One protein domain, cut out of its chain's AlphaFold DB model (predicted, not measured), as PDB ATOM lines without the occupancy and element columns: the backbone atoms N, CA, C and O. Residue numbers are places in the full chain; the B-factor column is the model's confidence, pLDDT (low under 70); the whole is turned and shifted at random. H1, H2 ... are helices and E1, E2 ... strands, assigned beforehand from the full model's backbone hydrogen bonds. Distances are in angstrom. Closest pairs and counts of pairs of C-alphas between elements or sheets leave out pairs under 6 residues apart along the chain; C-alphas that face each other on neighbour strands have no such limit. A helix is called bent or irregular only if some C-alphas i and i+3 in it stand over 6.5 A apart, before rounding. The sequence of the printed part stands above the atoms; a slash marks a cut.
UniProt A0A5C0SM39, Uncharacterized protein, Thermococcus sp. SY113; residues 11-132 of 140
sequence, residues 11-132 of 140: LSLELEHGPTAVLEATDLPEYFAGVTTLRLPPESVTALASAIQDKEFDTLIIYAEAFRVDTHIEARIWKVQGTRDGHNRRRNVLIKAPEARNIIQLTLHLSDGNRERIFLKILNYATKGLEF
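Overview. This is residues 11 to 132 of the 140 residues of an uncharacterized protein of Thermococcus sp. SY113 (UniProt A0A5C0SM39). A strongly twisted eight-stranded sheet curls into a loose, unclosed barrel-like wall, its long strands E4 and E5 sharply bent. H2 packs beside E5 on the open side, H3 lies side by side with H2 away from the sheet, and tiny H1 grazes one end. The printed part has 122 residues, with three named helices and eight named strands that follow along the chain as E1, E2, H1, E3, H2, E4, E5, E6, E7, H3 and E8, and its class is mixed, helices and strands. The sheet is branched, with both parallel and antiparallel neighbour pairs. It is compact, radius of gyration of the C-alphas 13.9 A, spanning 37 by 29 by 24 A.

Arrangement. Start at E5, residues 72 to 83, which bends by 67 degrees at residue 78. On one side of it find antiparallel E4, residues 59 to 69, bending by 53 degrees at residue 65; this is a hairpin, with N 61 and O 81 at 2.8 A. On the other side are E3, residues 37 to 40, parallel, with N 39 and O 73 at 2.8 A, and E6, residues 90 to 95, a hairpin with E5, with N 80 and O 94 at 2.8 A. E4, E5 and E6 form a meander, each strand the antiparallel neighbour of the one before. With E7, residues 102 to 109, they form a Greek key, a meander whose first strand is the antiparallel neighbour of the fourth; N 62 and O 106 are 2.8 A apart. E1, residues 11 to 14, lies on one side of E7 and E4 on the other side; E1 is parallel to E7, with N 11 and O 105 at 2.7 A, and forms an antiparallel hairpin with E2, residues 20 to 24, with N 12 and O 22 at 3.2 A. E8, residues 130 to 132, is antiparallel to E3, with N 40 and O 130 at 2.8 A. The closest C-alphas of edge strands E2 and E8 are those of Thr 20 and Phe 132, 5.6 A. H2, residues 42 to 53, is on the sheet; its closest C-alpha to E5 is Ser 44, 5.1 A from Ile 77. H3, residues 115 to 123, is not on it but touches H2 at Phe 119 and Ala 49, C-alphas 5.8 A apart, at a shallow tilt of 15 degrees, opposite ways. H1, residues 29 to 32, only grazes the sheet with residues 31 to 32. Every O i to N i+4 pair is within hydrogen-bond range in H2 and H3; H1 is too short for one.

Along the chain. Find C-alpha 11 at (4.417, -13.252, 10.459), where E1 begins. E4 measures 28.7 A, E5 28.9 A, E7 23.1 A and H2 16.7 A; E8 ends at C-alpha 132, (5.653, -5.780, 2.969).

Size, cuts and confidence. The C-alphas of Asp 70 and His 87 are farthest apart, 39.6 A. The printed part has no cut and no long link. Look for pLDDT under 70 at residues 11 to 30, 85 to 89 and 112.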
ATOM      1  N   LEU A  11       5.147 -13.803  11.583       69.38
ATOM      2  CA  LEU A  11       4.417 -13.252  10.459       69.38
ATOM      3  C   LEU A  11       3.842 -14.385   9.621       69.38
ATOM      4  O   LEU A  11       4.558 -15.345   9.335       69.38
ATOM      5  N   SER A  12       2.615 -14.229   9.146       69.94
ATOM      6  CA  SER A  12       2.097 -15.031   8.037       69.94
ATOM      7  C   SER A  12       2.116 -14.191   6.766       69.94
ATOM      8  O   SER A  12       1.658 -13.047   6.760       69.94
ATOM      9  N   LEU A  13       2.713 -14.734   5.704       66.56
ATOM     10  CA  LEU A  13       2.827 -14.067   4.411       66.56
ATOM     11  C   LEU A  13       1.731 -14.563   3.466       66.56
ATOM     12  O   LEU A  13       1.754 -15.722   3.050       66.56
ATOM     13  N   GLU A  14       0.824 -13.669   3.073       63.47
ATOM     14  CA  GLU A  14      -0.130 -13.913   1.990       63.47
ATOM     15  C   GLU A  14       0.429 -13.337   0.686       63.47
ATOM     16  O   GLU A  14       0.798 -12.167   0.599       63.47
ATOM     17  N   LEU A  15       0.554 -14.175  -0.346       60.78
ATOM     18  CA  LEU A  15       1.110 -13.755  -1.638       60.78
ATOM     19  C   LEU A  15       0.040 -13.474  -2.705       60.78
ATOM     20  O   LEU A  15       0.390 -12.993  -3.793       60.78
ATOM     21  N   GLU A  16      -1.243 -13.673  -2.388       55.84
ATOM     22  CA  GLU A  16      -2.393 -13.282  -3.214       55.84
ATOM     23  C   GLU A  16      -3.157 -12.097  -2.588       55.84
ATOM     24  O   GLU A  16      -3.187 -11.947  -1.378       55.84
ATOM     25  N   HIS A  17      -3.688 -11.204  -3.435       51.50
ATOM     26  CA  HIS A  17      -4.192  -9.850  -3.106       51.50
ATOM     27  C   HIS A  17      -3.206  -8.856  -2.445       51.50
ATOM     28  O   HIS A  17      -3.596  -7.956  -1.707       51.50
ATOM     29  N   GLY A  18      -1.943  -8.902  -2.887       52.34
ATOM     30  CA  GLY A  18      -0.897  -7.911  -2.570       52.34
ATOM     31  C   GLY A  18       0.055  -8.399  -1.471       52.34
ATOM     32  O   GLY A  18      -0.292  -9.327  -0.757       52.34
ATOM     33  N   PRO A  19       1.289  -7.870  -1.360       54.06
ATOM     34  CA  PRO A  19       2.193  -8.247  -0.275       54.06
ATOM     35  C   PRO A  19       1.736  -7.583   1.031       54.06
ATOM     36  O   PRO A  19       2.163  -6.477   1.370       54.06
ATOM     37  N   THR A  20       0.844  -8.252   1.750       55.03
ATOM     38  CA  THR A  20       0.415  -7.882   3.101       55.03
ATOM     39  C   THR A  20       1.044  -8.818   4.122       55.03
ATOM     40  O   THR A  20       1.251 -10.007   3.884       55.03
ATOM     41  N   ALA A  21       1.405  -8.242   5.262       54.38
ATOM     42  CA  ALA A  21       2.093  -8.925   6.339       54.38
ATOM     43  C   ALA A  21       1.303  -8.711   7.638       54.38
ATOM     44  O   ALA A  21       1.096  -7.568   8.055       54.38
ATOM     45  N   VAL A  22       0.873  -9.809   8.268       55.91
ATOM     46  CA  VAL A  22       0.247  -9.808   9.603       55.91
ATOM     47  C   VAL A  22       1.244 -10.363  10.605       55.91
ATOM     48  O   VAL A  22       1.661 -11.512  10.455       55.91
ATOM     49  N   LEU A  23       1.650  -9.548  11.585       55.38
ATOM     50  CA  LEU A  23       2.596  -9.957  12.620       55.38
ATOM     51  C   LEU A  23       1.889 -10.208  13.954       55.38
ATOM     52  O   LEU A  23       1.310  -9.303  14.543       55.38
ATOM     53  N   GLU A  24       2.042 -11.419  14.466       54.53
ATOM     54  CA  GLU A  24       1.745 -11.805  15.839       54.53
ATOM     55  C   GLU A  24       3.054 -11.752  16.637       54.53
ATOM     56  O   GLU A  24       3.900 -12.655  16.555       54.53
ATOM     57  N   ALA A  25       3.276 -10.651  17.356       53.25
ATOM     58  CA  ALA A  25       4.443 -10.476  18.214       53.25
ATOM     59  C   ALA A  25       4.142 -10.964  19.633       53.25
ATOM     60  O   ALA A  25       3.231 -10.467  20.279       53.25
ATOM     61  N   THR A  26       4.932 -11.909  20.141       51.16
ATOM     62  CA  THR A  26       4.860 -12.335  21.548       51.16
ATOM     63  C   THR A  26       5.718 -11.477  22.478       51.16
ATOM     64  O   THR A  26       5.728 -11.739  23.673       51.16
ATOM     65  N   ASP A  27       6.474 -10.495  21.963       53.09
ATOM     66  CA  ASP A  27       7.333  -9.671  22.814       53.09
ATOM     67  C   ASP A  27       7.764  -8.334  22.168       53.09
ATOM     68  O   ASP A  27       8.310  -8.313  21.065       53.09
ATOM     69  N   LEU A  28       7.596  -7.247  22.937       61.75
ATOM     70  CA  LEU A  28       7.940  -5.825  22.713       61.75
ATOM     71  C   LEU A  28       7.067  -5.004  21.737       61.75
ATOM     72  O   LEU A  28       7.468  -4.763  20.591       61.75
ATOM     73  N   PRO A  29       5.976  -4.393  22.245       63.66
ATOM     74  CA  PRO A  29       5.275  -3.297  21.571       63.66
ATOM     75  C   PRO A  29       6.202  -2.157  21.127       63.66
ATOM     76  O   PRO A  29       6.051  -1.603  20.042       63.66
ATOM     77  N   GLU A  30       7.229  -1.860  21.922       69.38
ATOM     78  CA  GLU A  30       8.217  -0.813  21.642       69.38
ATOM     79  C   GLU A  30       9.054  -1.089  20.388       69.38
ATOM     80  O   GLU A  30       9.417  -0.153  19.673       69.38
ATOM     81  N   TYR A  31       9.359  -2.360  20.094       73.31
ATOM     82  CA  TYR A  31      10.217  -2.719  18.963       73.31
ATOM     83  C   TYR A  31       9.521  -2.442  17.626       73.31
ATOM     84  O   TYR A  31      10.162  -1.950  16.696       73.31
ATOM     85  N   PHE A  32       8.210  -2.688  17.563       75.56
ATOM     86  CA  PHE A  32       7.377  -2.471  16.377       75.56
ATOM     87  C   PHE A  32       6.653  -1.114  16.374       75.56
ATOM     88  O   PHE A  32       6.048  -0.750  15.367       75.56
ATOM     89  N   ALA A  33       6.734  -0.329  17.452       78.12
ATOM     90  CA  ALA A  33       6.094   0.982  17.541       78.12
ATOM     91  C   ALA A  33       6.549   1.920  16.409       78.12
ATOM     92  O   ALA A  33       7.735   2.239  16.285       78.12
ATOM     93  N   GLY A  34       5.594   2.380  15.594       78.31
ATOM     94  CA  GLY A  34       5.843   3.265  14.449       78.31
ATOM     95  C   GLY A  34       6.450   2.575  13.221       78.31
ATOM     96  O   GLY A  34       6.752   3.247  12.234       78.31
ATOM     97  N   VAL A  35       6.629   1.251  13.253       84.12
ATOM     98  CA  VAL A  35       7.076   0.477  12.094       84.12
ATOM     99  C   VAL A  35       5.894   0.266  11.154       84.12
ATOM    100  O   VAL A  35       4.843  -0.224  11.555       84.12
ATOM    101  N   THR A  36       6.076   0.621   9.885       82.94
ATOM    102  CA  THR A  36       5.024   0.511   8.859       82.94
ATOM    103  C   THR A  36       5.337  -0.536   7.797       82.94
ATOM    104  O   THR A  36       4.432  -1.021   7.115       82.94
ATOM    105  N   THR A  37       6.608  -0.921   7.663       86.19
ATOM    106  CA  THR A  37       7.051  -1.880   6.652       86.19
ATOM    107  C   THR A  37       8.065  -2.884   7.191       86.19
ATOM    108  O   THR A  37       8.881  -2.598   8.070       86.19
ATOM    109  N   LEU A  38       8.013  -4.088   6.626       87.50
ATOM    110  CA  LEU A  38       9.028  -5.124   6.766       87.50
ATOM    111  C   LEU A  38       9.737  -5.275   5.423       87.50
ATOM    112  O   LEU A  38       9.086  -5.474   4.400       87.50
ATOM    113  N   ARG A  39      11.064  -5.215   5.421       91.50
ATOM    114  CA  ARG A  39      11.887  -5.310   4.218       91.50
ATOM    115  C   ARG A  39      12.758  -6.557   4.270       91.50
ATOM    116  O   ARG A  39      13.597  -6.697   5.155       91.50
ATOM    117  N   LEU A  40      12.603  -7.443   3.294       92.12
ATOM    118  CA  LEU A  40      13.591  -8.473   2.984       92.12
ATOM    119  C   LEU A  40      14.613  -7.874   2.010       92.12
ATOM    120  O   LEU A  40      14.232  -7.504   0.896       92.12
ATOM    121  N   PRO A  41      15.899  -7.777   2.371       94.06
ATOM    122  CA  PRO A  41      16.910  -7.293   1.443       94.06
ATOM    123  C   PRO A  41      17.173  -8.316   0.315       94.06
ATOM    124  O   PRO A  41      16.810  -9.492   0.458       94.06
ATOM    125  N   PRO A  42      17.789  -7.898  -0.808       94.00
ATOM    126  CA  PRO A  42      18.040  -8.727  -1.997       94.00
ATOM    127  C   PRO A  42      18.549 -10.153  -1.715       94.00
ATOM    128  O   PRO A  42      18.023 -11.139  -2.236       94.00
ATOM    129  N   GLU A  43      19.529 -10.295  -0.825       92.88
ATOM    130  CA  GLU A  43      20.124 -11.579  -0.450       92.88
ATOM    131  C   GLU A  43      19.147 -12.498   0.290       92.88
ATOM    132  O   GLU A  43      19.211 -13.723   0.178       92.88
ATOM    133  N   SER A  44      18.213 -11.911   1.035       93.88
ATOM    134  CA  SER A  44      17.150 -12.641   1.721       93.88
ATOM    135  C   SER A  44      16.050 -13.042   0.748       93.88
ATOM    136  O   SER A  44      15.565 -14.166   0.807       93.88
ATOM    137  N   VAL A  45      15.709 -12.174  -0.204       92.50
ATOM    138  CA  VAL A  45      14.774 -12.517  -1.284       92.50
ATOM    139  C   VAL A  45      15.314 -13.673  -2.125       92.50
ATOM    140  O   VAL A  45      14.580 -14.608  -2.428       92.50
ATOM    141  N   THR A  46      16.611 -13.658  -2.431       91.56
ATOM    142  CA  THR A  46      17.273 -14.738  -3.177       91.56
ATOM    143  C   THR A  46      17.247 -16.052  -2.396       91.56
ATOM    144  O   THR A  46      16.855 -17.081  -2.940       91.56
ATOM    145  N   ALA A  47      17.579 -16.019  -1.100       91.44
ATOM    146  CA  ALA A  47      17.502 -17.192  -0.228       91.44
ATOM    147  C   ALA A  47      16.077 -17.770  -0.146       91.44
ATOM    148  O   ALA A  47      15.898 -18.989  -0.171       91.44
ATOM    149  N   LEU A  48      15.066 -16.901  -0.080       91.25
ATOM    150  CA  LEU A  48      13.662 -17.298  -0.096       91.25
ATOM    151  C   LEU A  48      13.269 -17.941  -1.432       91.25
ATOM    152  O   LEU A  48      12.647 -18.998  -1.433       91.25
ATOM    153  N   ALA A  49      13.667 -17.347  -2.560       90.69
ATOM    154  CA  ALA A  49      13.395 -17.893  -3.888       90.69
ATOM    155  C   ALA A  49      13.995 -19.299  -4.059       90.69
ATOM    156  O   ALA A  49      13.298 -20.207  -4.508       90.69
ATOM    157  N   SER A  50      15.245 -19.505  -3.624       89.50
ATOM    158  CA  SER A  50      15.881 -20.828  -3.632       89.50
ATOM    159  C   SER A  50      15.120 -21.847  -2.782       89.50
ATOM    160  O   SER A  50      14.954 -22.987  -3.205       89.50
ATOM    161  N   ALA A  51      14.615 -21.445  -1.611       89.50
ATOM    162  CA  ALA A  51      13.843 -22.341  -0.754       89.50
ATOM    163  C   ALA A  51      12.460 -22.689  -1.331       89.50
ATOM    164  O   ALA A  51      11.980 -23.800  -1.140       89.50
ATOM    165  N   ILE A  52      11.820 -21.769  -2.058       88.94
ATOM    166  CA  ILE A  52      10.522 -22.010  -2.713       88.94
ATOM    167  C   ILE A  52      10.655 -22.986  -3.880       88.94
ATOM    168  O   ILE A  52       9.749 -23.785  -4.123       88.94
ATOM    169  N   GLN A  53      11.778 -22.928  -4.599       86.06
ATOM    170  CA  GLN A  53      12.063 -23.832  -5.710       86.06
ATOM    171  C   GLN A  53      12.160 -25.301  -5.256       86.06
ATOM    172  O   GLN A  53      11.913 -26.203  -6.058       86.06
ATOM    173  N   ASP A  54      12.460 -25.548  -3.976       82.81
ATOM    174  CA  ASP A  54      12.466 -26.881  -3.380       82.81
ATOM    175  C   ASP A  54      11.034 -27.421  -3.206       82.81
ATOM    176  O   ASP A  54      10.311 -27.081  -2.264       82.81
ATOM    177  N   LYS A  55      10.622 -28.282  -4.142       78.94
ATOM    178  CA  LYS A  55       9.273 -28.864  -4.224       78.94
ATOM    179  C   LYS A  55       8.961 -29.875  -3.113       78.94
ATOM    180  O   LYS A  55       7.841 -30.373  -3.069       78.94
ATOM    181  N   GLU A  56       9.906 -30.186  -2.221       81.94
ATOM    182  CA  GLU A  56       9.694 -31.156  -1.138       81.94
ATOM    183  C   GLU A  56       8.739 -30.655  -0.032       81.94
ATOM    184  O   GLU A  56       8.178 -31.480   0.695       81.94
ATOM    185  N   PHE A  57       8.545 -29.335   0.105       84.94
ATOM    186  CA  PHE A  57       7.868 -28.717   1.258       84.94
ATOM    187  C   PHE A  57       6.706 -27.810   0.857       84.94
ATOM    188  O   PHE A  57       6.916 -26.860   0.108       84.94
ATOM    189  N   ASP A  58       5.510 -28.042   1.395       84.88
ATOM    190  CA  ASP A  58       4.326 -27.185   1.194       84.88
ATOM    191  C   ASP A  58       4.279 -25.977   2.137       84.88
ATOM    192  O   ASP A  58       3.504 -25.051   1.928       84.88
ATOM    193  N   THR A  59       5.109 -25.943   3.177       86.00
ATOM    194  CA  THR A  59       5.201 -24.800   4.085       86.00
ATOM    195  C   THR A  59       6.660 -24.504   4.401       86.00
ATOM    196  O   THR A  59       7.445 -25.395   4.731       86.00
ATOM    197  N   LEU A  60       7.033 -23.228   4.316       89.12
ATOM    198  CA  LEU A  60       8.344 -22.722   4.700       89.12
ATOM    199  C   LEU A  60       8.218 -21.891   5.977       89.12
ATOM    200  O   LEU A  60       7.528 -20.873   6.010       89.12
ATOM    201  N   ILE A  61       8.934 -22.309   7.017       89.56
ATOM    202  CA  ILE A  61       9.152 -21.546   8.244       89.56
ATOM    203  C   ILE A  61      10.496 -20.837   8.107       89.56
ATOM    204  O   ILE A  61      11.567 -21.445   8.158       89.56
ATOM    205  N   ILE A  62      10.439 -19.534   7.905       90.75
ATOM    206  CA  ILE A  62      11.579 -18.662   7.670       90.75
ATOM    207  C   ILE A  62      11.901 -17.966   8.986       90.75
ATOM    208  O   ILE A  62      11.039 -17.370   9.611       90.75
ATOM    209  N   TYR A  63      13.146 -18.004   9.415       90.81
ATOM    210  CA  TYR A  63      13.633 -17.248  10.556       90.81
ATOM    211  C   TYR A  63      14.552 -16.161  10.022       90.81
ATOM    212  O   TYR A  63      15.561 -16.453   9.372       90.81
ATOM    213  N   ALA A  64      14.194 -14.912  10.283       90.94
ATOM    214  CA  ALA A  64      14.944 -13.751   9.850       90.94
ATOM    215  C   ALA A  64      15.460 -12.975  11.058       90.94
ATOM    216  O   ALA A  64      14.703 -12.688  11.982       90.94
ATOM    217  N   GLU A  65      16.743 -12.629  11.039       91.38
ATOM    218  CA  GLU A  65      17.307 -11.667  11.973       91.38
ATOM    219  C   GLU A  65      16.699 -10.294  11.706       91.38
ATOM    220  O   GLU A  65      16.667  -9.836  10.561       91.38
ATOM    221  N   ALA A  66      16.193  -9.657  12.755       87.69
ATOM    222  CA  ALA A  66      15.486  -8.394  12.636       87.69
ATOM    223  C   ALA A  66      16.363  -7.216  13.068       87.69
ATOM    224  O   ALA A  66      16.895  -7.183  14.184       87.69
ATOM    225  N   PHE A  67      16.445  -6.221  12.190       88.56
ATOM    226  CA  PHE A  67      17.102  -4.945  12.433       88.56
ATOM    227  C   PHE A  67      16.085  -3.830  12.247       88.56
ATOM    228  O   PHE A  67      15.550  -3.644  11.157       88.56
ATOM    229  N   ARG A  68      15.821  -3.067  13.305       85.25
ATOM    230  CA  ARG A  68      15.004  -1.864  13.187       85.25
ATOM    231  C   ARG A  68      15.828  -0.754  12.543       85.25
ATOM    232  O   ARG A  68      16.929  -0.463  13.008       85.25
ATOM    233  N   VAL A  69      15.263  -0.124  11.521       87.62
ATOM    234  CA  VAL A  69      15.820   1.042  10.837       87.62
ATOM    235  C   VAL A  69      14.700   2.072  10.709       87.62
ATOM    236  O   VAL A  69      13.802   1.938   9.881       87.62
ATOM    237  N   ASP A  70      14.721   3.082  11.577       85.94
ATOM    238  CA  ASP A  70      13.698   4.129  11.669       85.94
ATOM    239  C   ASP A  70      12.260   3.570  11.741       85.94
ATOM    240  O   ASP A  70      11.835   3.050  12.781       85.94
ATOM    241  N   THR A  71      11.520   3.673  10.630       84.75
ATOM    242  CA  THR A  71      10.109   3.286  10.464       84.75
ATOM    243  C   THR A  71       9.917   1.939   9.762       84.75
ATOM    244  O   THR A  71       8.789   1.597   9.394       84.75
ATOM    245  N   HIS A  72      10.990   1.179   9.541       87.38
ATOM    246  CA  HIS A  72      10.933  -0.151   8.941       87.38
ATOM    247  C   HIS A  72      11.810  -1.159   9.687       87.38
ATOM    248  O   HIS A  72      12.687  -0.807  10.477       87.38
ATOM    249  N   ILE A  73      11.555  -2.441   9.441       88.69
ATOM    250  CA  ILE A  73      12.405  -3.532   9.921       88.69
ATOM    251  C   ILE A  73      13.044  -4.213   8.722       88.69
ATOM    252  O   ILE A  73      12.341  -4.718   7.849       88.69
ATOM    253  N   GLU A  74      14.371  -4.277   8.700       91.50
ATOM    254  CA  GLU A  74      15.081  -5.197   7.821       91.50
ATOM    255  C   GLU A  74      15.068  -6.601   8.427       91.50
ATOM    256  O   GLU A  74      15.574  -6.829   9.527       91.50
ATOM    257  N   ALA A  75      14.509  -7.554   7.690       91.38
ATOM    258  CA  ALA A  75      14.471  -8.964   8.041       91.38
ATOM    259  C   ALA A  75      15.480  -9.734   7.183       91.38
ATOM    260  O   ALA A  75      15.247 -10.017   6.009       91.38
ATOM    261  N   ARG A  76      16.622 -10.095   7.767       93.00
ATOM    262  CA  ARG A  76      17.673 -10.853   7.081       93.00
ATOM    263  C   ARG A  76      17.491 -12.337   7.321       93.00
ATOM    264  O   ARG A  76      17.664 -12.798   8.444       93.00
ATOM    265  N   ILE A  77      17.170 -13.112   6.285       93.31
ATOM    266  CA  ILE A  77      16.952 -14.556   6.439       93.31
ATOM    267  C   ILE A  77      18.216 -15.211   6.990       93.31
ATOM    268  O   ILE A  77      19.287 -15.173   6.372       93.31
ATOM    269  N   TRP A  78      18.041 -15.829   8.154       91.81
ATOM    270  CA  TRP A  78      19.044 -16.566   8.899       91.81
ATOM    271  C   TRP A  78      18.865 -18.075   8.710       91.81
ATOM    272  O   TRP A  78      19.837 -18.790   8.479       91.81
ATOM    273  N   LYS A  79      17.624 -18.564   8.745       92.69
ATOM    274  CA  LYS A  79      17.302 -19.984   8.576       92.69
ATOM    275  C   LYS A  79      15.998 -20.144   7.811       92.69
ATOM    276  O   LYS A  79      15.063 -19.387   8.030       92.69
ATOM    277  N   VAL A  80      15.911 -21.154   6.956       92.25
ATOM    278  CA  VAL A  80      14.653 -21.597   6.345       92.25
ATOM    279  C   VAL A  80      14.469 -23.069   6.658       92.25
ATOM    280  O   VAL A  80      15.380 -23.878   6.473       92.25
ATOM    281  N   GLN A  81      13.296 -23.413   7.161       91.44
ATOM    282  CA  GLN A  81      12.917 -24.763   7.532       91.44
ATOM    283  C   GLN A  81      11.667 -25.153   6.752       91.44
ATOM    284  O   GLN A  81      10.639 -24.497   6.863       91.44
ATOM    285  N   GLY A  82      11.768 -26.214   5.962       88.69
ATOM    286  CA  GLY A  82      10.652 -26.765   5.210       88.69
ATOM    287  C   GLY A  82       9.868 -27.774   6.041       88.69
ATOM    288  O   GLY A  82      10.452 -28.555   6.806       88.69
ATOM    289  N   THR A  83       8.548 -27.756   5.889       87.56
ATOM    290  CA  THR A  83       7.619 -28.744   6.445       87.56
ATOM    291  C   THR A  83       6.664 -29.225   5.357       87.56
ATOM    292  O   THR A  83       6.396 -28.488   4.410       87.56
ATOM    293  N   ARG A  84       6.174 -30.460   5.492       84.12
ATOM    294  CA  ARG A  84       5.182 -31.058   4.593       84.12
ATOM    295  C   ARG A  84       3.966 -31.521   5.402       84.12
ATOM    296  O   ARG A  84       4.161 -32.280   6.353       84.12
ATOM    297  N   ASP A  85       2.779 -31.027   5.059       64.56
ATOM    298  CA  ASP A  85       1.423 -31.397   5.489       64.56
ATOM    299  C   ASP A  85       1.363 -32.045   6.875       64.56
ATOM    300  O   ASP A  85       1.276 -33.265   7.022       64.56
ATOM    301  N   GLY A  86       1.464 -31.218   7.921       54.94
ATOM    302  CA  GLY A  86       1.229 -31.627   9.314       54.94
ATOM    303  C   GLY A  86       2.177 -32.695   9.883       54.94
ATOM    304  O   GLY A  86       2.055 -33.053  11.054       54.94
ATOM    305  N   HIS A  87       3.142 -33.204   9.111       53.44
ATOM    306  CA  HIS A  87       4.053 -34.249   9.556       53.44
ATOM    307  C   HIS A  87       5.269 -33.693  10.310       53.44
ATOM    308  O   HIS A  87       5.820 -32.635  10.008       53.44
ATOM    309  N   ASN A  88       5.787 -34.498  11.245       56.31
ATOM    310  CA  ASN A  88       7.022 -34.242  12.005       56.31
ATOM    311  C   ASN A  88       8.307 -34.177  11.151       56.31
ATOM    312  O   ASN A  88       9.394 -33.972  11.695       56.31
ATOM    313  N   ARG A  89       8.231 -34.349   9.824       63.69
ATOM    314  CA  ARG A  89       9.392 -34.209   8.940       63.69
ATOM    315  C   ARG A  89       9.649 -32.735   8.675       63.69
ATOM    316  O   ARG A  89       9.104 -32.142   7.752       63.69
ATOM    317  N   ARG A  90      10.508 -32.160   9.512       79.06
ATOM    318  CA  ARG A  90      11.053 -30.821   9.313       79.06
ATOM    319  C   ARG A  90      12.500 -30.936   8.860       79.06
ATOM    320  O   ARG A  90      13.281 -31.642   9.498       79.06
ATOM    321  N   ARG A  91      12.875 -30.211   7.810       85.88
ATOM    322  CA  ARG A  91      14.259 -30.156   7.327       85.88
ATOM    323  C   ARG A  91      14.706 -28.710   7.228       85.88
ATOM    324  O   ARG A  91      13.952 -27.849   6.785       85.88
ATOM    325  N   ASN A  92      15.936 -28.441   7.642       85.44
ATOM    326  CA  ASN A  92      16.535 -27.141   7.382       85.44
ATOM    327  C   ASN A  92      16.939 -27.089   5.907       85.44
ATOM    328  O   ASN A  92      17.776 -27.878   5.471       85.44
ATOM    329  N   VAL A  93      16.316 -26.180   5.164       86.50
ATOM    330  CA  VAL A  93      16.619 -25.886   3.757       86.50
ATOM    331  C   VAL A  93      17.813 -24.936   3.682       86.50
ATOM    332  O   VAL A  93      18.678 -25.072   2.823       86.50
ATOM    333  N   LEU A  94      17.899 -23.998   4.630       87.81
ATOM    334  CA  LEU A  94      18.994 -23.041   4.735       87.81
ATOM    335  C   LEU A  94      19.273 -22.718   6.201       87.81
ATOM    336  O   LEU A  94      18.342 -22.567   6.989       87.81
ATOM    337  N   ILE A  95      20.548 -22.587   6.570       87.56
ATOM    338  CA  ILE A  95      20.989 -22.095   7.882       87.56
ATOM    339  C   ILE A  95      22.261 -21.278   7.671       87.56
ATOM    340  O   ILE A  95      23.221 -21.770   7.080       87.56
ATOM    341  N   LYS A  96      22.286 -20.046   8.172       84.25
ATOM    342  CA  LYS A  96      23.494 -19.227   8.269       84.25
ATOM    343  C   LYS A  96      24.077 -19.369   9.675       84.25
ATOM    344  O   LYS A  96      23.341 -19.455  10.648       84.25
ATOM    345  N   ALA A  97      25.399 -19.399   9.795       74.50
ATOM    346  CA  ALA A  97      26.090 -19.327  11.081       74.50
ATOM    347  C   ALA A  97      26.861 -17.996  11.156       74.50
ATOM    348  O   ALA A  97      27.418 -17.591  10.132       74.50
ATOM    349  N   PRO A  98      26.927 -17.317  12.320       78.75
ATOM    350  CA  PRO A  98      26.406 -17.703  13.639       78.75
ATOM    351  C   PRO A  98      24.881 -17.544  13.787       78.75
ATOM    352  O   PRO A  98      24.209 -17.024  12.902       78.75
ATOM    353  N   GLU A  99      24.340 -18.022  14.911       79.38
ATOM    354  CA  GLU A  99      22.917 -17.923  15.251       79.38
ATOM    355  C   GLU A  99      22.483 -16.478  15.571       79.38
ATOM    356  O   GLU A  99      23.185 -15.746  16.278       79.38
ATOM    357  N   ALA A 100      21.335 -16.066  15.023       82.19
ATOM    358  CA  ALA A 100      20.780 -14.724  15.185       82.19
ATOM    359  C   ALA A 100      20.255 -14.493  16.609       82.19
ATOM    360  O   ALA A 100      19.703 -15.393  17.236       82.19
ATOM    361  N   ARG A 101      20.380 -13.264  17.127       79.06
ATOM    362  CA  ARG A 101      19.932 -12.955  18.501       79.06
ATOM    363  C   ARG A 101      18.448 -12.629  18.592       79.06
ATOM    364  O   ARG A 101      17.791 -13.083  19.521       79.06
ATOM    365  N   ASN A 102      17.942 -11.843  17.645       80.62
ATOM    366  CA  ASN A 102      16.547 -11.421  17.582       80.62
ATOM    367  C   ASN A 102      15.964 -11.907  16.268       80.62
ATOM    368  O   ASN A 102      16.482 -11.547  15.210       80.62
ATOM    369  N   ILE A 103      14.904 -12.705  16.336       85.75
ATOM    370  CA  ILE A 103      14.306 -13.294  15.143       85.75
ATOM    371  C   ILE A 103      12.837 -12.925  14.995       85.75
ATOM    372  O   ILE A 103      12.055 -12.969  15.950       85.75
ATOM    373  N   ILE A 104      12.467 -12.629  13.756       84.75
ATOM    374  CA  ILE A 104      11.093 -12.700  13.286       84.75
ATOM    375  C   ILE A 104      10.951 -14.024  12.542       84.75
ATOM    376  O   ILE A 104      11.757 -14.362  11.672       84.75
ATOM    377  N   GLN A 105       9.934 -14.791  12.904       87.25
ATOM    378  CA  GLN A 105       9.540 -15.983  12.169       87.25
ATOM    379  C   GLN A 105       8.550 -15.567  11.076       87.25
ATOM    380  O   GLN A 105       7.569 -14.923  11.394       87.25
ATOM    381  N   LEU A 106       8.758 -15.926   9.817       86.19
ATOM    382  CA  LEU A 106       7.794 -15.759   8.731       86.19
ATOM    383  C   LEU A 106       7.314 -17.150   8.311       86.19
ATOM    384  O   LEU A 106       8.126 -18.060   8.167       86.19
ATOM    385  N   THR A 107       6.019 -17.320   8.102       85.31
ATOM    386  CA  THR A 107       5.427 -18.571   7.629       85.31
ATOM    387  C   THR A 107       4.861 -18.332   6.241       85.31
ATOM    388  O   THR A 107       4.067 -17.411   6.038       85.31
ATOM    389  N   LEU A 108       5.302 -19.142   5.283       85.19
ATOM    390  CA  LEU A 108       4.835 -19.103   3.907       85.19
ATOM    391  C   LEU A 108       4.247 -20.460   3.530       85.19
ATOM    392  O   LEU A 108       4.951 -21.467   3.559       85.19
ATOM    393  N   HIS A 109       2.979 -20.462   3.133       84.31
ATOM    394  CA  HIS A 109       2.294 -21.643   2.618       84.31
ATOM    395  C   HIS A 109       2.381 -21.671   1.085       84.31
ATOM    396  O   HIS A 109       2.035 -20.701   0.408       84.31
ATOM    397  N   LEU A 110       2.868 -22.783   0.545       80.31
ATOM    398  CA  LEU A 110       3.101 -23.049  -0.871       80.31
ATOM    399  C   LEU A 110       2.223 -24.229  -1.294       80.31
ATOM    400  O   LEU A 110       2.581 -25.384  -1.075       80.31
ATOM    401  N   SER A 111       1.086 -23.952  -1.929       73.94
ATOM    402  CA  SER A 111       0.322 -25.013  -2.586       73.94
ATOM    403  C   SER A 111       0.957 -25.341  -3.941       73.94
ATOM    404  O   SER A 111       1.543 -24.480  -4.605       73.94
ATOM    405  N   ASP A 112       0.844 -26.588  -4.398       69.31
ATOM    406  CA  ASP A 112       1.487 -27.010  -5.654       69.31
ATOM    407  C   ASP A 112       1.043 -26.175  -6.867       69.31
ATOM    408  O   ASP A 112       1.843 -25.894  -7.759       69.31
ATOM    409  N   GLY A 113      -0.208 -25.701  -6.869       71.38
ATOM    410  CA  GLY A 113      -0.754 -24.864  -7.938       71.38
ATOM    411  C   GLY A 113      -0.231 -23.423  -7.968       71.38
ATOM    412  O   GLY A 113      -0.306 -22.782  -9.016       71.38
ATOM    413  N   ASN A 114       0.307 -22.892  -6.861       76.69
ATOM    414  CA  ASN A 114       0.730 -21.487  -6.772       76.69
ATOM    415  C   ASN A 114       2.250 -21.288  -6.665       76.69
ATOM    416  O   ASN A 114       2.726 -20.168  -6.871       76.69
ATOM    417  N   ARG A 115       3.021 -22.353  -6.410       83.69
ATOM    418  CA  ARG A 115       4.470 -22.283  -6.173       83.69
ATOM    419  C   ARG A 115       5.245 -21.597  -7.291       83.69
ATOM    420  O   ARG A 115       6.004 -20.678  -7.009       83.69
ATOM    421  N   GLU A 116       5.058 -22.015  -8.542       85.31
ATOM    422  CA  GLU A 116       5.790 -21.444  -9.687       85.31
ATOM    423  C   GLU A 116       5.485 -19.948  -9.845       85.31
ATOM    424  O   GLU A 116       6.378 -19.117 -10.001       85.31
ATOM    425  N   ARG A 117       4.210 -19.576  -9.703       85.19
ATOM    426  CA  ARG A 117       3.769 -18.180  -9.759       85.19
ATOM    427  C   ARG A 117       4.376 -17.349  -8.627       85.19
ATOM    428  O   ARG A 117       4.806 -16.222  -8.860       85.19
ATOM    429  N   ILE A 118       4.412 -17.895  -7.413       84.12
ATOM    430  CA  ILE A 118       5.036 -17.271  -6.243       84.12
ATOM    431  C   ILE A 118       6.544 -17.114  -6.454       84.12
ATOM    432  O   ILE A 118       7.075 -16.030  -6.221       84.12
ATOM    433  N   PHE A 119       7.217 -18.159  -6.932       88.00
ATOM    434  CA  PHE A 119       8.646 -18.149  -7.226       88.00
ATOM    435  C   PHE A 119       8.996 -17.026  -8.205       88.00
ATOM    436  O   PHE A 119       9.804 -16.159  -7.873       88.00
ATOM    437  N   LEU A 120       8.325 -16.975  -9.359       86.88
ATOM    438  CA  LEU A 120       8.539 -15.931 -10.366       86.88
ATOM    439  C   LEU A 120       8.245 -14.531  -9.811       86.88
ATOM    440  O   LEU A 120       8.995 -13.588 -10.062       86.88
ATOM    441  N   LYS A 121       7.179 -14.391  -9.011       85.69
ATOM    442  CA  LYS A 121       6.838 -13.121  -8.363       85.69
ATOM    443  C   LYS A 121       7.949 -12.660  -7.424       85.69
ATOM    444  O   LYS A 121       8.311 -11.492  -7.481       85.69
ATOM    445  N   ILE A 122       8.493 -13.543  -6.590       87.12
ATOM    446  CA  ILE A 122       9.575 -13.217  -5.650       87.12
ATOM    447  C   ILE A 122      10.882 -12.929  -6.389       87.12
ATOM    448  O   ILE A 122      11.593 -11.995  -6.017       87.12
ATOM    449  N   LEU A 123      11.169 -13.652  -7.472       87.06
ATOM    450  CA  LEU A 123      12.375 -13.454  -8.273       87.06
ATOM    451  C   LEU A 123      12.467 -12.030  -8.854       87.06
ATOM    452  O   LEU A 123      13.557 -11.462  -8.902       87.06
ATOM    453  N   ASN A 124      11.334 -11.398  -9.182       88.44
ATOM    454  CA  ASN A 124      11.291  -9.996  -9.627       88.44
ATOM    455  C   ASN A 124      11.826  -8.995  -8.586       88.44
ATOM    456  O   ASN A 124      12.204  -7.876  -8.936       88.44
ATOM    457  N   TYR A 125      11.874  -9.389  -7.312       88.62
ATOM    458  CA  TYR A 125      12.382  -8.578  -6.208       88.62
ATOM    459  C   TYR A 125      13.812  -8.955  -5.801       88.62
ATOM    460  O   TYR A 125      14.374  -8.318  -4.912       88.62
ATOM    461  N   ALA A 126      14.434  -9.950  -6.447       87.75
ATOM    462  CA  ALA A 126      15.741 -10.475  -6.046       87.75
ATOM    463  C   ALA A 126      16.861  -9.422  -6.069       87.75
ATOM    464  O   ALA A 126      17.812  -9.541  -5.308       87.75
ATOM    465  N   THR A 127      16.745  -8.374  -6.894       87.38
ATOM    466  CA  THR A 127      17.740  -7.289  -6.990       87.38
ATOM    467  C   THR A 127      17.422  -6.070  -6.122       87.38
ATOM    468  O   THR A 127      18.340  -5.359  -5.722       87.38
ATOM    469  N   LYS A 128      16.144  -5.807  -5.821       90.00
ATOM    470  CA  LYS A 128      15.695  -4.596  -5.100       90.00
ATOM    471  C   LYS A 128      15.359  -4.852  -3.628       90.00
ATOM    472  O   LYS A 128      15.361  -3.922  -2.821       90.00
ATOM    473  N   GLY A 129      15.121  -6.109  -3.272       89.81
ATOM    474  CA  GLY A 129      14.486  -6.480  -2.017       89.81
ATOM    475  C   GLY A 129      12.963  -6.470  -2.143       89.81
ATOM    476  O   GLY A 129      12.396  -5.953  -3.108       89.81
ATOM    477  N   LEU A 130      12.308  -7.077  -1.161       89.44
ATOM    478  CA  LEU A 130      10.861  -7.215  -1.085       89.44
ATOM    479  C   LEU A 130      10.360  -6.480   0.153       89.44
ATOM    480  O   LEU A 130      10.837  -6.726   1.259       89.44
ATOM    481  N   GLU A 131       9.394  -5.592  -0.038       88.38
ATOM    482  CA  GLU A 131       8.779  -4.821   1.037       88.38
ATOM    483  C   GLU A 131       7.341  -5.274   1.257       88.38
ATOM    484  O   GLU A 131       6.557  -5.408   0.315       88.38
ATOM    485  N   PHE A 132       6.998  -5.474   2.523       83.94
ATOM    486  CA  PHE A 132       5.653  -5.780   2.969       83.94
ATOM    487  C   PHE A 132       5.137  -4.620   3.796       83.94
ATOM    488  O   PHE A 132       5.802  -4.175   4.736       83.94
TER     489      PHE A 132